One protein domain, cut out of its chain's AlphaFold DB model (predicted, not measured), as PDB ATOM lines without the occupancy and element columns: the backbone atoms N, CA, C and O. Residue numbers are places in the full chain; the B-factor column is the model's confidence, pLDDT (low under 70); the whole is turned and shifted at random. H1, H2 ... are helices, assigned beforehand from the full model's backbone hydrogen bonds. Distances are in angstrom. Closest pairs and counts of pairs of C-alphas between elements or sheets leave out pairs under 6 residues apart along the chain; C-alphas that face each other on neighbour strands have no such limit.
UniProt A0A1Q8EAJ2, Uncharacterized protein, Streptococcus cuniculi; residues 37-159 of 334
ATOM      1  N   GLN A  37     127.404  76.721 122.149       86.88
ATOM      2  CA  GLN A  37     126.952  77.172 120.832       86.88
ATOM      3  C   GLN A  37     125.419  77.175 120.746       86.88
ATOM      4  O   GLN A  37     124.838  78.183 120.339       86.88
ATOM      5  N   LEU A  38     124.763  76.107 121.219       87.81
ATOM      6  CA  LEU A  38     123.302  76.033 121.300       87.81
ATOM      7  C   LEU A  38     122.735  77.140 122.205       87.81
ATOM      8  O   LEU A  38     121.781  77.815 121.828       87.81
ATOM      9  N   LYS A  39     123.352  77.412 123.362       86.31
ATOM     10  CA  LYS A  39     122.945  78.510 124.257       86.31
ATOM     11  C   LYS A  39     123.053  79.887 123.591       86.31
ATOM     12  O   LYS A  39     122.155  80.711 123.758       86.31
ATOM     13  N   ALA A  40     124.120  80.146 122.834       86.75
ATOM     14  CA  ALA A  40     124.286  81.405 122.104       86.75
ATOM     15  C   ALA A  40     123.240  81.570 120.983       86.75
ATOM     16  O   ALA A  40     122.661  82.646 120.828       86.75
ATOM     17  N   GLU A  41     122.953  80.495 120.245       89.19
ATOM     18  CA  GLU A  41     121.903  80.461 119.224       89.19
ATOM     19  C   GLU A  41     120.515  80.723 119.824       89.19
ATOM     20  O   GLU A  41     119.795  81.602 119.343       89.19
ATOM     21  N   LEU A  42     120.173  80.032 120.915       88.50
ATOM     22  CA  LEU A  42     118.888  80.194 121.593       88.50
ATOM     23  C   LEU A  42     118.706  81.618 122.154       88.50
ATOM     24  O   LEU A  42     117.622  82.191 122.019       88.50
ATOM     25  N   ASN A  43     119.764  82.223 122.708       86.06
ATOM     26  CA  ASN A  43     119.754  83.611 123.190       86.06
ATOM     27  C   ASN A  43     119.578  84.647 122.064       86.06
ATOM     28  O   ASN A  43     118.925  85.669 122.269       86.06
ATOM     29  N   SER A  44     120.144  84.404 120.879       86.12
ATOM     30  CA  SER A  44     119.944  85.274 119.709       86.12
ATOM     31  C   SER A  44     118.499  85.187 119.202       86.12
ATOM     32  O   SER A  44     117.829  86.203 118.997       86.12
ATOM     33  N   LEU A  45     117.983  83.959 119.097       90.12
ATOM     34  CA  LEU A  45     116.609  83.671 118.690       90.12
ATOM     35  C   LEU A  45     115.579  84.276 119.661       90.12
ATOM     36  O   LEU A  45     114.539  84.767 119.231       90.12
ATOM     37  N   TYR A  46     115.897  84.309 120.960       88.38
ATOM     38  CA  TYR A  46     115.062  84.882 122.018       88.38
ATOM     39  C   TYR A  46     114.695  86.342 121.783       88.38
ATOM     40  O   TYR A  46     113.516  86.687 121.861       88.38
ATOM     41  N   GLN A  47     115.676  87.196 121.479       88.00
ATOM     42  CA  GLN A  47     115.407  88.623 121.285       88.00
ATOM     43  C   GLN A  47     114.518  88.844 120.056       88.00
ATOM     44  O   GLN A  47     113.535  89.574 120.133       88.00
ATOM     45  N   LYS A  48     114.774  88.114 118.962       92.12
ATOM     46  CA  LYS A  48     113.962  88.192 117.737       92.12
ATOM     47  C   LYS A  48     112.532  87.699 117.949       92.12
ATOM     48  O   LYS A  48     111.600  88.363 117.512       92.12
ATOM     49  N   VAL A  49     112.339  86.584 118.660       91.50
ATOM     50  CA  VAL A  49     111.008  86.074 119.040       91.50
ATOM     51  C   VAL A  49     110.268  87.065 119.940       91.50
ATOM     52  O   VAL A  49     109.079  87.302 119.735       91.50
ATOM     53  N   LYS A  50     110.963  87.672 120.909       90.31
ATOM     54  CA  LYS A  50     110.397  88.698 121.790       90.31
ATOM     55  C   LYS A  50     109.937  89.917 121.001       90.31
ATOM     56  O   LYS A  50     108.784  90.309 121.126       90.31
ATOM     57  N   GLU A  51     110.788  90.462 120.143       91.94
ATOM     58  CA  GLU A  51     110.426  91.601 119.300       91.94
ATOM     59  C   GLU A  51     109.300  91.249 118.319       91.94
ATOM     60  O   GLU A  51     108.360  92.020 118.176       91.94
ATOM     61  N   LEU A  52     109.297  90.057 117.716       93.44
ATOM     62  CA  LEU A  52     108.180  89.607 116.878       93.44
ATOM     63  C   LEU A  52     106.869  89.414 117.658       93.44
ATOM     64  O   LEU A  52     105.799  89.569 117.073       93.44
ATOM     65  N   SER A  53     106.906  89.142 118.965       90.12
ATOM     66  CA  SER A  53     105.687  89.079 119.788       90.12
ATOM     67  C   SER A  53     105.009  90.443 120.011       90.12
ATOM     68  O   SER A  53     103.830  90.475 120.372       90.12
ATOM     69  N   ASP A  54     105.722  91.541 119.724       88.75
ATOM     70  CA  ASP A  54     105.235  92.927 119.785       88.75
ATOM     71  C   ASP A  54     105.146  93.610 118.397       88.75
ATOM     72  O   ASP A  54     104.355  94.536 118.220       88.75
ATOM     73  N   TYR A  55     105.923  93.152 117.403       88.25
ATOM     74  CA  TYR A  55     106.136  93.834 116.114       88.25
ATOM     75  C   TYR A  55     106.001  92.939 114.864       88.25
ATOM     76  O   TYR A  55     106.472  93.315 113.787       88.25
ATOM     77  N   ALA A  56     105.406  91.745 114.961       85.12
ATOM     78  CA  ALA A  56     105.224  90.872 113.797       85.12
ATOM     79  C   ALA A  56     104.407  91.517 112.659       85.12
ATOM     80  O   ALA A  56     103.510  92.327 112.870       85.12
ATOM     81  N   VAL A  57     104.694  91.070 111.433       79.81
ATOM     82  CA  VAL A  57     104.136  91.593 110.170       79.81
ATOM     83  C   VAL A  57     102.611  91.454 110.058       79.81
ATOM     84  O   VAL A  57     101.984  92.214 109.326       79.81
ATOM     85  N   THR A  58     102.006  90.482 110.747       88.38
ATOM     86  CA  THR A  58     100.556  90.228 110.726       88.38
ATOM     87  C   THR A  58     100.050  89.864 112.118       88.38
ATOM     88  O   THR A  58     100.787  89.281 112.912       88.38
ATOM     89  N   GLU A  59      98.769  90.121 112.398       86.00
ATOM     90  CA  GLU A  59      98.126  89.733 113.665       86.00
ATOM     91  C   GLU A  59      98.232  88.224 113.939       86.00
ATOM     92  O   GLU A  59      98.476  87.812 115.070       86.00
ATOM     93  N   ALA A  60      98.134  87.391 112.897       89.69
ATOM     94  CA  ALA A  60      98.299  85.944 113.011       89.69
ATOM     95  C   ALA A  60      99.722  85.548 113.455       89.69
ATOM     96  O   ALA A  60      99.881  84.677 114.312       89.69
ATOM     97  N   LYS A  61     100.761  86.206 112.918       91.06
ATOM     98  CA  LYS A  61     102.150  85.994 113.356       91.06
ATOM     99  C   LYS A  61     102.398  86.579 114.750       91.06
ATOM    100  O   LYS A  61     103.069  85.934 115.548       91.06
ATOM    101  N   LEU A  62     101.805  87.727 115.080       87.94
ATOM    102  CA  LEU A  62     101.856  88.318 116.421       87.94
ATOM    103  C   LEU A  62     101.279  87.346 117.462       87.94
ATOM    104  O   LEU A  62     101.931  87.037 118.456       87.94
ATOM    105  N   ALA A  63     100.092  86.791 117.197       88.81
ATOM    106  CA  ALA A  63      99.460  85.781 118.041       88.81
ATOM    107  C   ALA A  63     100.311  84.504 118.149       88.81
ATOM    108  O   ALA A  63     100.515  84.007 119.255       88.81
ATOM    109  N   TYR A  64     100.874  84.008 117.042       90.94
ATOM    110  CA  TYR A  64     101.789  82.859 117.041       90.94
ATOM    111  C   TYR A  64     103.018  83.088 117.937       90.94
ATOM    112  O   TYR A  64     103.281  82.288 118.841       90.94
ATOM    113  N   TYR A  65     103.735  84.202 117.752       91.38
ATOM    114  CA  TYR A  65     104.931  84.508 118.540       91.38
ATOM    115  C   TYR A  65     104.619  84.806 120.006       91.38
ATOM    116  O   TYR A  65     105.366  84.377 120.882       91.38
ATOM    117  N   LYS A  66     103.499  85.472 120.297       87.44
ATOM    118  CA  LYS A  66     103.096  85.829 121.663       87.44
ATOM    119  C   LYS A  66     102.520  84.654 122.453       87.44
ATOM    120  O   LYS A  66     102.856  84.493 123.623       87.44
ATOM    121  N   GLN A  67     101.667  83.834 121.835       85.25
ATOM    122  CA  GLN A  67     100.909  82.784 122.525       85.25
ATOM    123  C   GLN A  67     101.562  81.401 122.439       85.25
ATOM    124  O   GLN A  67     101.576  80.689 123.436       85.25
ATOM    125  N   GLN A  68     102.093  81.002 121.276       79.94
ATOM    126  CA  GLN A  68     102.619  79.643 121.078       79.94
ATOM    127  C   GLN A  68     104.123  79.576 121.339       79.94
ATOM    128  O   GLN A  68     104.580  78.778 122.156       79.94
ATOM    129  N   VAL A  69     104.894  80.440 120.676       81.50
ATOM    130  CA  VAL A  69     106.356  80.449 120.814       81.50
ATOM    131  C   VAL A  69     106.762  81.039 122.162       81.50
ATOM    132  O   VAL A  69     107.483  80.402 122.926       81.50
ATOM    133  N   GLY A  70     106.278  82.243 122.471       76.38
ATOM    134  CA  GLY A  70     106.651  82.982 123.670       76.38
ATOM    135  C   GLY A  70     106.354  82.214 124.952       76.38
ATOM    136  O   GLY A  70     107.237  82.071 125.792       76.38
ATOM    137  N   ALA A  71     105.154  81.646 125.088       76.00
ATOM    138  CA  ALA A  71     104.780  80.890 126.282       76.00
ATOM    139  C   ALA A  71     105.742  79.724 126.576       76.00
ATOM    140  O   ALA A  71     106.152  79.559 127.724       76.00
ATOM    141  N   ALA A  72     106.158  78.960 125.560       76.00
ATOM    142  CA  ALA A  72     107.148  77.896 125.730       76.00
ATOM    143  C   ALA A  72     108.550  78.465 126.021       76.00
ATOM    144  O   ALA A  72     109.207  78.073 126.985       76.00
ATOM    145  N   TYR A  73     108.992  79.430 125.215       78.31
ATOM    146  CA  TYR A  73     110.380  79.888 125.197       78.31
ATOM    147  C   TYR A  73     110.748  80.794 126.382       78.31
ATOM    148  O   TYR A  73     111.799  80.607 126.998       78.31
ATOM    149  N   PHE A  74     109.868  81.730 126.761       76.56
ATOM    150  CA  PHE A  74     110.052  82.575 127.946       76.56
ATOM    151  C   PHE A  74     109.996  81.744 129.232       76.56
ATOM    152  O   PHE A  74     110.808  81.960 130.128       76.56
ATOM    153  N   THR A  75     109.097  80.755 129.314       77.75
ATOM    154  CA  THR A  75     108.956  79.904 130.507       77.75
ATOM    155  C   THR A  75     110.172  79.004 130.722       77.75
ATOM    156  O   THR A  75     110.667  78.922 131.845       77.75
ATOM    157  N   ALA A  76     110.680  78.351 129.672       78.06
ATOM    158  CA  ALA A  76     111.834  77.454 129.780       78.06
ATOM    159  C   ALA A  76     113.113  78.207 130.198       78.06
ATOM    160  O   ALA A  76     113.845  77.767 131.089       78.06
ATOM    161  N   LEU A  77     113.343  79.398 129.627       74.19
ATOM    162  CA  LEU A  77     114.468  80.261 130.002       74.19
ATOM    163  C   LEU A  77     114.318  80.858 131.409       74.19
ATOM    164  O   LEU A  77     115.299  80.888 132.151       74.19
ATOM    165  N   ALA A  78     113.113  81.270 131.818       76.31
ATOM    166  CA  ALA A  78     112.861  81.786 133.169       76.31
ATOM    167  C   ALA A  78     113.075  80.731 134.271       76.31
ATOM    168  O   ALA A  78     113.461  81.075 135.386       76.31
ATOM    169  N   LYS A  79     112.869  79.446 133.958       82.69
ATOM    170  CA  LYS A  79     113.157  78.314 134.854       82.69
ATOM    171  C   LYS A  79     114.639  77.920 134.914       82.69
ATOM    172  O   LYS A  79     114.992  77.059 135.714       82.69
ATOM    173  N   GLY A  80     115.500  78.509 134.079       79.88
ATOM    174  CA  GLY A  80     116.918  78.145 134.003       79.88
ATOM    175  C   GLY A  80     117.171  76.745 133.430       79.88
ATOM    176  O   GLY A  80     118.176  76.120 133.768       79.88
ATOM    177  N   GLU A  81     116.264  76.234 132.593       84.88
ATOM    178  CA  GLU A  81     116.396  74.907 131.984       84.88
ATOM    179  C   GLU A  81     117.616  74.829 131.042       84.88
ATOM    180  O   GLU A  81     118.069  75.830 130.479       84.88
ATOM    181  N   ASN A  82     118.180  73.627 130.871       87.75
ATOM    182  CA  ASN A  82     119.365  73.458 130.027       87.75
ATOM    183  C   ASN A  82     119.033  73.675 128.526       87.75
ATOM    184  O   ASN A  82     117.885  73.468 128.115       87.75
ATOM    185  N   PRO A  83     120.015  74.068 127.684       87.56
ATOM    186  CA  PRO A  83     119.774  74.401 126.274       87.56
ATOM    187  C   PRO A  83     119.077  73.289 125.473       87.56
ATOM    188  O   PRO A  83     118.233  73.570 124.623       87.56
ATOM    189  N   THR A  84     119.381  72.025 125.772       88.94
ATOM    190  CA  THR A  84     118.773  70.851 125.131       88.94
ATOM    191  C   THR A  84     117.288  70.726 125.472       88.94
ATOM    192  O   THR A  84     116.473  70.489 124.583       88.94
ATOM    193  N   THR A  85     116.907  70.943 126.733       88.75
ATOM    194  CA  THR A  85     115.504  70.945 127.172       88.75
ATOM    195  C   THR A  85     114.720  72.091 126.528       88.75
ATOM    196  O   THR A  85     113.641  71.849 125.985       88.75
ATOM    197  N   VAL A  86     115.288  73.305 126.502       87.88
ATOM    198  CA  VAL A  86     114.688  74.477 125.834       87.88
ATOM    199  C   VAL A  86     114.455  74.194 124.344       87.88
ATOM    200  O   VAL A  86     113.370  74.473 123.829       87.88
ATOM    201  N   LYS A  87     115.431  73.581 123.658       90.56
ATOM    202  CA  LYS A  87     115.286  73.142 122.262       90.56
ATOM    203  C   LYS A  87     114.117  72.165 122.098       90.56
ATOM    204  O   LYS A  87     113.237  72.431 121.286       90.56
ATOM    205  N   THR A  88     114.080  71.070 122.859       89.81
ATOM    206  CA  THR A  88     113.031  70.042 122.719       89.81
ATOM    207  C   THR A  88     111.631  70.611 122.971       89.81
ATOM    208  O   THR A  88     110.692  70.277 122.249       89.81
ATOM    209  N   GLN A  89     111.477  71.509 123.951       88.12
ATOM    210  CA  GLN A  89     110.199  72.185 124.204       88.12
ATOM    211  C   GLN A  89     109.795  73.123 123.059       88.12
ATOM    212  O   GLN A  89     108.628  73.132 122.669       88.12
ATOM    213  N   LEU A  90     110.741  73.874 122.484       88.44
ATOM    214  CA  LEU A  90     110.481  74.734 121.329       88.44
ATOM    215  C   LEU A  90     110.079  73.918 120.091       88.44
ATOM    216  O   LEU A  90     109.119  74.277 119.408       88.44
ATOM    217  N   GLU A  91     110.771  72.812 119.811       91.19
ATOM    218  CA  GLU A  91     110.458  71.923 118.684       91.19
ATOM    219  C   GLU A  91     109.068  71.280 118.846       91.19
ATOM    220  O   GLU A  91     108.292  71.226 117.889       91.19
ATOM    221  N   ALA A  92     108.696  70.889 120.071       89.88
ATOM    222  CA  ALA A  92     107.360  70.382 120.388       89.88
ATOM    223  C   ALA A  92     106.259  71.456 120.256       89.88
ATOM    224  O   ALA A  92     105.206  71.189 119.675       89.88
ATOM    225  N   ALA A  93     106.498  72.676 120.754       88.50
ATOM    226  CA  ALA A  93     105.535  73.778 120.705       88.50
ATOM    227  C   ALA A  93     105.301  74.296 119.275       88.50
ATOM    228  O   ALA A  93     104.164  74.542 118.876       88.50
ATOM    229  N   THR A  94     106.371  74.426 118.485       90.12
ATOM    230  CA  THR A  94     106.319  74.912 117.092       90.12
ATOM    231  C   THR A  94     105.973  73.819 116.078       90.12
ATOM    232  O   THR A  94     105.646  74.135 114.932       90.12
ATOM    233  N   LYS A  95     106.039  72.540 116.488       92.94
ATOM    234  CA  LYS A  95     105.905  71.339 115.640       92.94
ATOM    235  C   LYS A  95     106.900  71.314 114.469       92.94
ATOM    236  O   LYS A  95     106.587  70.801 113.394       92.94
ATOM    237  N   LYS A  96     108.084  71.902 114.661       92.94
ATOM    238  CA  LYS A  96     109.120  72.122 113.638       92.94
ATOM    239  C   LYS A  96     110.511  71.865 114.232       92.94
ATOM    240  O   LYS A  96     110.718  72.178 115.401       92.94
ATOM    241  N   PRO A  97     111.493  71.375 113.453       95.00
ATOM    242  CA  PRO A  97     112.892  71.359 113.879       95.00
ATOM    243  C   PRO A  97     113.415  72.776 114.161       95.00
ATOM    244  O   PRO A  97     113.046  73.722 113.458       95.00
ATOM    245  N   LEU A  98     114.338  72.919 115.119       90.25
ATOM    246  CA  LEU A  98     114.909  74.209 115.535       90.25
ATOM    247  C   LEU A  98     115.473  75.007 114.350       90.25
ATOM    248  O   LEU A  98     115.266  76.215 114.271       90.25
ATOM    249  N   ALA A  99     116.136  74.338 113.402       92.44
ATOM    250  CA  ALA A  99     116.694  74.975 112.209       92.44
ATOM    251  C   ALA A  99     115.610  75.592 111.300       92.44
ATOM    252  O   ALA A  99     115.778  76.707 110.810       92.44
ATOM    253  N   THR A 100     114.480  74.900 111.117       95.25
ATOM    254  CA  THR A 100     113.332  75.395 110.340       95.25
ATOM    255  C   THR A 100     112.663  76.570 111.045       95.25
ATOM    256  O   THR A 100     112.386  77.588 110.418       95.25
ATOM    257  N   PHE A 101     112.447  76.457 112.359       92.56
ATOM    258  CA  PHE A 101     111.859  77.534 113.150       92.56
ATOM    259  C   PHE A 101     112.755  78.786 113.189       92.56
ATOM    260  O   PHE A 101     112.265  79.905 113.042       92.56
ATOM    261  N   LYS A 102     114.076  78.612 113.309       93.19
ATOM    262  CA  LYS A 102     115.048  79.707 113.219       93.19
ATOM    263  C   LYS A 102     114.962  80.430 111.876       93.19
ATOM    264  O   LYS A 102     114.908  81.653 111.872       93.19
ATOM    265  N   ALA A 103     114.918  79.703 110.758       94.69
ATOM    266  CA  ALA A 103     114.795  80.312 109.433       94.69
ATOM    267  C   ALA A 103     113.509  81.153 109.295       94.69
ATOM    268  O   ALA A 103     113.564  82.270 108.788       94.69
ATOM    269  N   GLU A 104     112.382  80.661 109.819       93.88
ATOM    270  CA  GLU A 104     111.111  81.399 109.860       93.88
ATOM    271  C   GLU A 104     111.203  82.680 110.711       93.88
ATOM    272  O   GLU A 104     110.741  83.734 110.279       93.88
ATOM    273  N   VAL A 105     111.839  82.619 111.889       93.12
ATOM    274  CA  VAL A 105     112.080  83.806 112.732       93.12
ATOM    275  C   VAL A 105     112.974  84.825 112.032       93.12
ATOM    276  O   VAL A 105     112.677  86.012 112.090       93.12
ATOM    277  N   GLU A 106     114.050  84.395 111.371       93.94
ATOM    278  CA  GLU A 106     114.930  85.303 110.624       93.94
ATOM    279  C   GLU A 106     114.188  85.995 109.469       93.94
ATOM    280  O   GLU A 106     114.331  87.205 109.284       93.94
ATOM    281  N   GLU A 107     113.352  85.260 108.727       94.75
ATOM    282  CA  GLU A 107     112.551  85.803 107.627       94.75
ATOM    283  C   GLU A 107     111.489  86.802 108.120       94.75
ATOM    284  O   GLU A 107     111.395  87.920 107.602       94.75
ATOM    285  N   ASP A 108     110.707  86.437 109.138       94.94
ATOM    286  CA  ASP A 108     109.683  87.318 109.706       94.94
ATOM    287  C   ASP A 108     110.299  88.551 110.375       94.94
ATOM    288  O   ASP A 108     109.768  89.653 110.233       94.94
ATOM    289  N   TYR A 109     111.437  88.395 111.058       94.56
ATOM    290  CA  TYR A 109     112.170  89.501 111.675       94.56
ATOM    291  C   TYR A 109     112.729  90.459 110.617       94.56
ATOM    292  O   TYR A 109     112.589  91.675 110.754       94.56
ATOM    293  N   ALA A 110     113.293  89.939 109.520       93.94
ATOM    294  CA  ALA A 110     113.743  90.758 108.398       93.94
ATOM    295  C   ALA A 110     112.585  91.546 107.760       93.94
ATOM    296  O   ALA A 110     112.731  92.746 107.512       93.94
ATOM    297  N   LYS A 111     111.418  90.916 107.562       95.62
ATOM    298  CA  LYS A 111     110.204  91.581 107.053       95.62
ATOM    299  C   LYS A 111     109.666  92.636 108.022       95.62
ATOM    300  O   LYS A 111     109.389  93.754 107.600       95.62
ATOM    301  N   ALA A 112     109.553  92.322 109.314       94.94
ATOM    302  CA  ALA A 112     109.098  93.262 110.341       94.94
ATOM    303  C   ALA A 112     110.014  94.496 110.416       94.94
ATOM    304  O   ALA A 112     109.544  95.634 110.388       94.94
ATOM    305  N   ARG A 113     111.335  94.273 110.402       95.19
ATOM    306  CA  ARG A 113     112.354  95.328 110.358       95.19
ATOM    307  C   ARG A 113     112.250  96.174 109.085       95.19
ATOM    308  O   ARG A 113     112.301  97.397 109.176       95.19
ATOM    309  N   ALA A 114     112.072  95.556 107.915       94.88
ATOM    310  CA  ALA A 114     111.902  96.269 106.646       94.88
ATOM    311  C   ALA A 114     110.621  97.124 106.621       94.88
ATOM    312  O   ALA A 114     110.675  98.289 106.228       94.88
ATOM    313  N   ASN A 115     109.500  96.585 107.111       94.75
ATOM    314  CA  ASN A 115     108.225  97.297 107.208       94.75
ATOM    315  C   ASN A 115     108.313  98.501 108.154       94.75
ATOM    316  O   ASN A 115     107.856  99.586 107.798       94.75
ATOM    317  N   LEU A 116     108.947  98.343 109.324       95.62
ATOM    318  CA  LEU A 116     109.205  99.458 110.239       95.62
ATOM    319  C   LEU A 116     110.062 100.538 109.567       95.62
ATOM    320  O   LEU A 116     109.740 101.721 109.655       95.62
ATOM    321  N   ILE A 117     111.134 100.141 108.873       96.06
ATOM    322  CA  ILE A 117     112.024 101.089 108.196       96.06
ATOM    323  C   ILE A 117     111.280 101.868 107.110       96.06
ATOM    324  O   ILE A 117     111.448 103.083 107.008       96.06
ATOM    325  N   PHE A 118     110.437 101.196 106.328       95.94
ATOM    326  CA  PHE A 118     109.596 101.840 105.324       95.94
ATOM    327  C   PHE A 118     108.591 102.815 105.961       95.94
ATOM    328  O   PHE A 118     108.526 103.971 105.547       95.94
ATOM    329  N   GLY A 119     107.866 102.378 106.996       95.94
ATOM    330  CA  GLY A 119     106.834 103.178 107.665       95.94
ATOM    331  C   GLY A 119     107.365 104.402 108.418       95.94
ATOM    332  O   GLY A 119     106.697 105.428 108.451       95.94
ATOM    333  N   VAL A 120     108.574 104.338 108.984       96.88
ATOM    334  CA  VAL A 120     109.221 105.520 109.584       96.88
ATOM    335  C   VAL A 120     109.726 106.473 108.495       96.88
ATOM    336  O   VAL A 120     109.544 107.684 108.598       96.88
ATOM    337  N   LYS A 121     110.322 105.955 107.413       96.44
ATOM    338  CA  LYS A 121     110.835 106.801 106.322       96.44
ATOM    339  C   LYS A 121     109.739 107.500 105.514       96.44
ATOM    340  O   LYS A 121     110.027 108.544 104.943       96.44
ATOM    341  N   SER A 122     108.522 106.958 105.446       96.56
ATOM    342  CA  SER A 122     107.420 107.567 104.686       96.56
ATOM    343  C   SER A 122     106.803 108.803 105.351       96.56
ATOM    344  O   SER A 122     106.119 109.562 104.667       96.56
ATOM    345  N   VAL A 123     107.047 109.024 106.650       96.50
ATOM    346  CA  VAL A 123     106.524 110.180 107.410       96.50
ATOM    347  C   VAL A 123     107.580 111.247 107.734       96.50
ATOM    348  O   VAL A 123     107.221 112.384 108.042       96.50
ATOM    349  N   LEU A 124     108.870 110.903 107.646       96.69
ATOM    350  CA  LEU A 124     109.986 111.812 107.927       96.69
ATOM    351  C   LEU A 124     110.378 112.665 106.701       96.69
ATOM    352  O   LEU A 124     110.406 112.157 105.577       96.69
ATOM    353  N   PRO A 125     110.785 113.938 106.886       95.62
ATOM    354  CA  PRO A 125     111.367 114.755 105.824       95.62
ATOM    355  C   PRO A 125     112.740 114.204 105.398       95.62
ATOM    356  O   PRO A 125     113.411 113.558 106.210       95.62
ATOM    357  N   PRO A 126     113.231 114.512 104.179       95.75
ATOM    358  CA  PRO A 126     114.413 113.867 103.590       95.75
ATOM    359  C   PRO A 126     115.645 113.792 104.505       95.75
ATOM    360  O   PRO A 126     116.241 112.728 104.639       95.75
ATOM    361  N   LYS A 127     115.974 114.888 105.204       95.75
ATOM    362  CA  LYS A 127     117.116 114.966 106.132       95.75
ATOM    363  C   LYS A 127     116.998 113.991 107.313       95.75
ATOM    364  O   LYS A 127     117.971 113.333 107.664       95.75
ATOM    365  N   LEU A 128     115.816 113.889 107.925       97.25
ATOM    366  CA  LEU A 128     115.587 112.982 109.058       97.25
ATOM    367  C   LEU A 128     115.387 111.537 108.578       97.25
ATOM    368  O   LEU A 128     115.802 110.602 109.257       97.25
ATOM    369  N   ALA A 129     114.822 111.339 107.384       97.06
ATOM    370  CA  ALA A 129     114.739 110.029 106.745       97.06
ATOM    371  C   ALA A 129     116.132 109.461 106.404       97.06
ATOM    372  O   ALA A 129     116.335 108.252 106.510       97.06
ATOM    373  N   GLU A 130     117.098 110.311 106.038       97.06
ATOM    374  CA  GLU A 130     118.509 109.941 105.863       97.06
ATOM    375  C   GLU A 130     119.188 109.618 107.205       97.06
ATOM    376  O   GLU A 130     119.806 108.559 107.334       97.06
ATOM    377  N   GLU A 131     119.003 110.462 108.230       97.44
ATOM    378  CA  GLU A 131     119.473 110.222 109.608       97.44
ATOM    379  C   GLU A 131     118.986 108.850 110.124       97.44
ATOM    380  O   GLU A 131     119.776 108.022 110.591       97.44
ATOM    381  N   PHE A 132     117.698 108.554 109.927       98.12
ATOM    382  CA  PHE A 132     117.093 107.261 110.226       98.12
ATOM    383  C   PHE A 132     117.669 106.114 109.383       98.12
ATOM    384  O   PHE A 132     117.960 105.042 109.913       98.12
ATOM    385  N   ASN A 133     117.856 106.313 108.076       96.06
ATOM    386  CA  ASN A 133     118.382 105.287 107.176       96.06
ATOM    387  C   ASN A 133     119.821 104.888 107.541       96.06
ATOM    388  O   ASN A 133     120.162 103.704 107.500       96.06
ATOM    389  N   ASN A 134     120.646 105.850 107.954       96.69
ATOM    390  CA  ASN A 134     122.018 105.612 108.402       96.69
ATOM    391  C   ASN A 134     122.043 104.797 109.704       96.69
ATOM    392  O   ASN A 134     122.771 103.809 109.798       96.69
ATOM    393  N   PHE A 135     121.170 105.118 110.665       97.25
ATOM    394  CA  PHE A 135     120.976 104.302 111.871       97.25
ATOM    395  C   PHE A 135     120.465 102.884 111.538       97.25
ATOM    396  O   PHE A 135     120.971 101.892 112.063       97.25
ATOM    397  N   ALA A 136     119.512 102.771 110.608       96.44
ATOM    398  CA  ALA A 136     118.902 101.511 110.179       96.44
ATOM    399  C   ALA A 136     119.805 100.606 109.325       96.44
ATOM    400  O   ALA A 136     119.557  99.396 109.240       96.44
ATOM    401  N   SER A 137     120.862 101.161 108.730       95.50
ATOM    402  CA  SER A 137     121.856 100.414 107.947       95.50
ATOM    403  C   SER A 137     122.724  99.501 108.818       95.50
ATOM    404  O   SER A 137     123.259  98.508 108.332       95.50
ATOM    405  N   ASN A 138     122.819  99.776 110.124       93.56
ATOM    406  CA  ASN A 138     123.484  98.884 111.063       93.56
ATOM    407  C   ASN A 138     122.588  97.674 111.395       93.56
ATOM    408  O   ASN A 138     121.581  97.796 112.098       93.56
ATOM    409  N   SER A 139     122.969  96.491 110.910       88.38
ATOM    410  CA  SER A 139     122.223  95.238 111.085       88.38
ATOM    411  C   SER A 139     122.142  94.739 112.532       88.38
ATOM    412  O   SER A 139     121.260  93.933 112.822       88.38
ATOM    413  N   SER A 140     122.984  95.233 113.451       90.12
ATOM    414  CA  SER A 140     122.856  94.914 114.880       90.12
ATOM    415  C   SER A 140     121.705  95.653 115.569       90.12
ATOM    416  O   SER A 140     121.350  95.289 116.687       90.12
ATOM    417  N   LYS A 141     121.099  96.658 114.915       94.88
ATOM    418  CA  LYS A 141     119.965  97.403 115.474       94.88
ATOM    419  C   LYS A 141     118.675  96.594 115.476       94.88
ATOM    420  O   LYS A 141     118.194  96.155 114.420       94.88
ATOM    421  N   THR A 142     118.130  96.466 116.682       94.44
ATOM    422  CA  THR A 142     116.842  95.845 117.003       94.44
ATOM    423  C   THR A 142     115.666  96.629 116.419       94.44
ATOM    424  O   THR A 142     115.763  97.834 116.177       94.44
ATOM    425  N   ILE A 143     114.526  95.967 116.214       94.81
ATOM    426  CA  ILE A 143     113.254  96.616 115.856       94.81
ATOM    427  C   ILE A 143     112.859  97.610 116.958       94.81
ATOM    428  O   ILE A 143     112.394  98.708 116.655       94.81
ATOM    429  N   MET A 144     113.127  97.281 118.226       93.38
ATOM    430  CA  MET A 144     112.880  98.172 119.365       93.38
ATOM    431  C   MET A 144     113.715  99.464 119.311       93.38
ATOM    432  O   MET A 144     113.157 100.556 119.434       93.38
ATOM    433  N   GLU A 145     115.031  99.376 119.079       95.88
ATOM    434  CA  GLU A 145     115.894 100.557 118.902       95.88
ATOM    435  C   GLU A 145     115.478 101.397 117.692       95.88
ATOM    436  O   GLU A 145     115.456 102.625 117.769       95.88
ATOM    437  N   LEU A 146     115.124 100.746 116.578       97.00
ATOM    438  CA  LEU A 146     114.629 101.424 115.381       97.00
ATOM    439  C   LEU A 146     113.319 102.163 115.663       97.00
ATOM    440  O   LEU A 146     113.165 103.310 115.252       97.00
ATOM    441  N   GLN A 147     112.389 101.555 116.403       95.44
ATOM    442  CA  GLN A 147     111.129 102.204 116.753       95.44
ATOM    443  C   GLN A 147     111.360 103.393 117.697       95.44
ATOM    444  O   GLN A 147     110.735 104.440 117.525       95.44
ATOM    445  N   ALA A 148     112.258 103.253 118.677       97.19
ATOM    446  CA  ALA A 148     112.612 104.327 119.601       97.19
ATOM    447  C   ALA A 148     113.254 105.518 118.870       97.19
ATOM    448  O   ALA A 148     112.817 106.655 119.053       97.19
ATOM    449  N   PHE A 149     114.220 105.262 117.982       98.12
ATOM    450  CA  PHE A 149     114.868 106.315 117.200       98.12
ATOM    451  C   PHE A 149     113.907 106.966 116.193       98.12
ATOM    452  O   PHE A 149     113.874 108.188 116.073       98.12
ATOM    453  N   GLY A 150     113.045 106.181 115.539       98.00
ATOM    454  CA  GLY A 150     111.992 106.708 114.668       98.00
ATOM    455  C   GLY A 150     111.042 107.658 115.403       98.00
ATOM    456  O   GLY A 150     110.787 108.760 114.923       98.00
ATOM    457  N   LYS A 151     110.589 107.289 116.612       97.19
ATOM    458  CA  LYS A 151     109.774 108.164 117.477       97.19
ATOM    459  C   LYS A 151     110.502 109.458 117.850       97.19
ATOM    460  O   LYS A 151     109.889 110.520 117.806       97.19
ATOM    461  N   GLN A 152     111.796 109.389 118.173       98.06
ATOM    462  CA  GLN A 152     112.610 110.569 118.482       98.06
ATOM    463  C   GLN A 152     112.696 111.538 117.289       98.06
ATOM    464  O   GLN A 152     112.572 112.746 117.472       98.06
ATOM    465  N   LEU A 153     112.876 111.024 116.068       98.12
ATOM    466  CA  LEU A 153     112.945 111.855 114.863       98.12
ATOM    467  C   LEU A 153     111.588 112.465 114.481       98.12
ATOM    468  O   LEU A 153     111.550 113.613 114.047       98.12
ATOM    469  N   ILE A 154     110.483 111.744 114.695       97.25
ATOM    470  CA  ILE A 154     109.126 112.282 114.504       97.25
ATOM    471  C   ILE A 154     108.852 113.407 115.517       97.25
ATOM    472  O   ILE A 154     108.406 114.482 115.126       97.25
ATOM    473  N   ALA A 155     109.201 113.224 116.795       97.12
ATOM    474  CA  ALA A 155     109.063 114.276 117.807       97.12
ATOM    475  C   ALA A 155     109.899 115.529 117.467       97.12
ATOM    476  O   ALA A 155     109.390 116.647 117.515       97.12
ATOM    477  N   LYS A 156     111.151 115.341 117.024       95.88
ATOM    478  CA  LYS A 156     112.035 116.413 116.529       95.88
ATOM    479  C   LYS A 156     111.415 117.177 115.350       95.88
ATOM    480  O   LYS A 156     111.455 118.402 115.334       95.88
ATOM    481  N   GLN A 157     110.796 116.480 114.396       95.75
ATOM    482  CA  GLN A 157     110.062 117.100 113.284       95.75
ATOM    483  C   GLN A 157     108.864 117.932 113.766       95.75
ATOM    484  O   GLN A 157     108.633 119.026 113.250       95.75
ATOM    485  N   GLU A 158     108.097 117.441 114.742       95.69
ATOM    486  CA  GLU A 158     106.977 118.192 115.320       95.69
ATOM    487  C   GLU A 158     107.439 119.462 116.050       95.69
ATOM    488  O   GLU A 158     106.775 120.495 115.963       95.69
ATOM    489  N   GLU A 159     108.566 119.407 116.760       95.75
ATOM    490  CA  GLU A 159     109.184 120.573 117.408       95.75
ATOM    491  C   GLU A 159     109.714 121.585 116.383       95.75
ATOM    492  O   GLU A 159     109.394 122.771 116.479       95.75
TER     493      GLU A 159
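What this domain is: This is residues 37 to 159 of the 334 residues of an uncharacterized protein of Streptococcus cuniculi (UniProt A0A1Q8EAJ2). A long helix, H4, is the spine of an elongated two-lobed bundle: H1, H2 and H3 cluster along its first part, while H5 and H6 fold back and forth beside its last part. The printed part has 123 residues with six named helices, H1 to H6 in chain order, and no named strand; the class is all helix. It is only just compact, close to loose, with a radius of gyration of the C-alphas of 16.5 A and spans of 50 by 29 by 23 A.

Where its parts are: H4, residues 98 to 121, is 34.1 A long, from C-alpha 98 at (114.909, 74.209, 115.535) to C-alpha 121 at (110.835, 106.801, 106.322). H1, residues 37 to 55, is 27.1 A; H2, 59 to 78, 25.7 A with a kink of 35 degrees near residue 72; H3, 83 to 94, 16.3 A. H5, 126 to 136, is 14.7 A, and H6, 143 to 159, 24.3 A, ending at (109.184, 120.573, 117.408).

How they stand to each other: With residues 102 to 112 alone, H4 touches H1 at a steep tilt of 42 degrees, closest C-alphas Tyr 109 and Lys 48, 6.5 A. H1 and H2 form a hairpin, closest C-alphas Ser 53 and Lys 66, 4.6 A; H2 and H3 form another, Ala 76 and Val 86, 5.7 A. H4 and H5 form a hairpin, closest C-alphas Lys 121 and Ala 129, 5.1 A; so do H5 and H6, Leu 128 and Leu 153, 6.5 A. H3 and H5 are apart. Each O i to N i+4 pair is within hydrogen-bond range in H3, H4, H5 and H6; H1 has 12 of 15, H2 11 of 16.

The domain as a whole: The farthest C-alphas, Thr 84 and Glu 159, are 51.2 A apart. The printed part has no cut and no long link. No printed residue is under 70 in pLDDT.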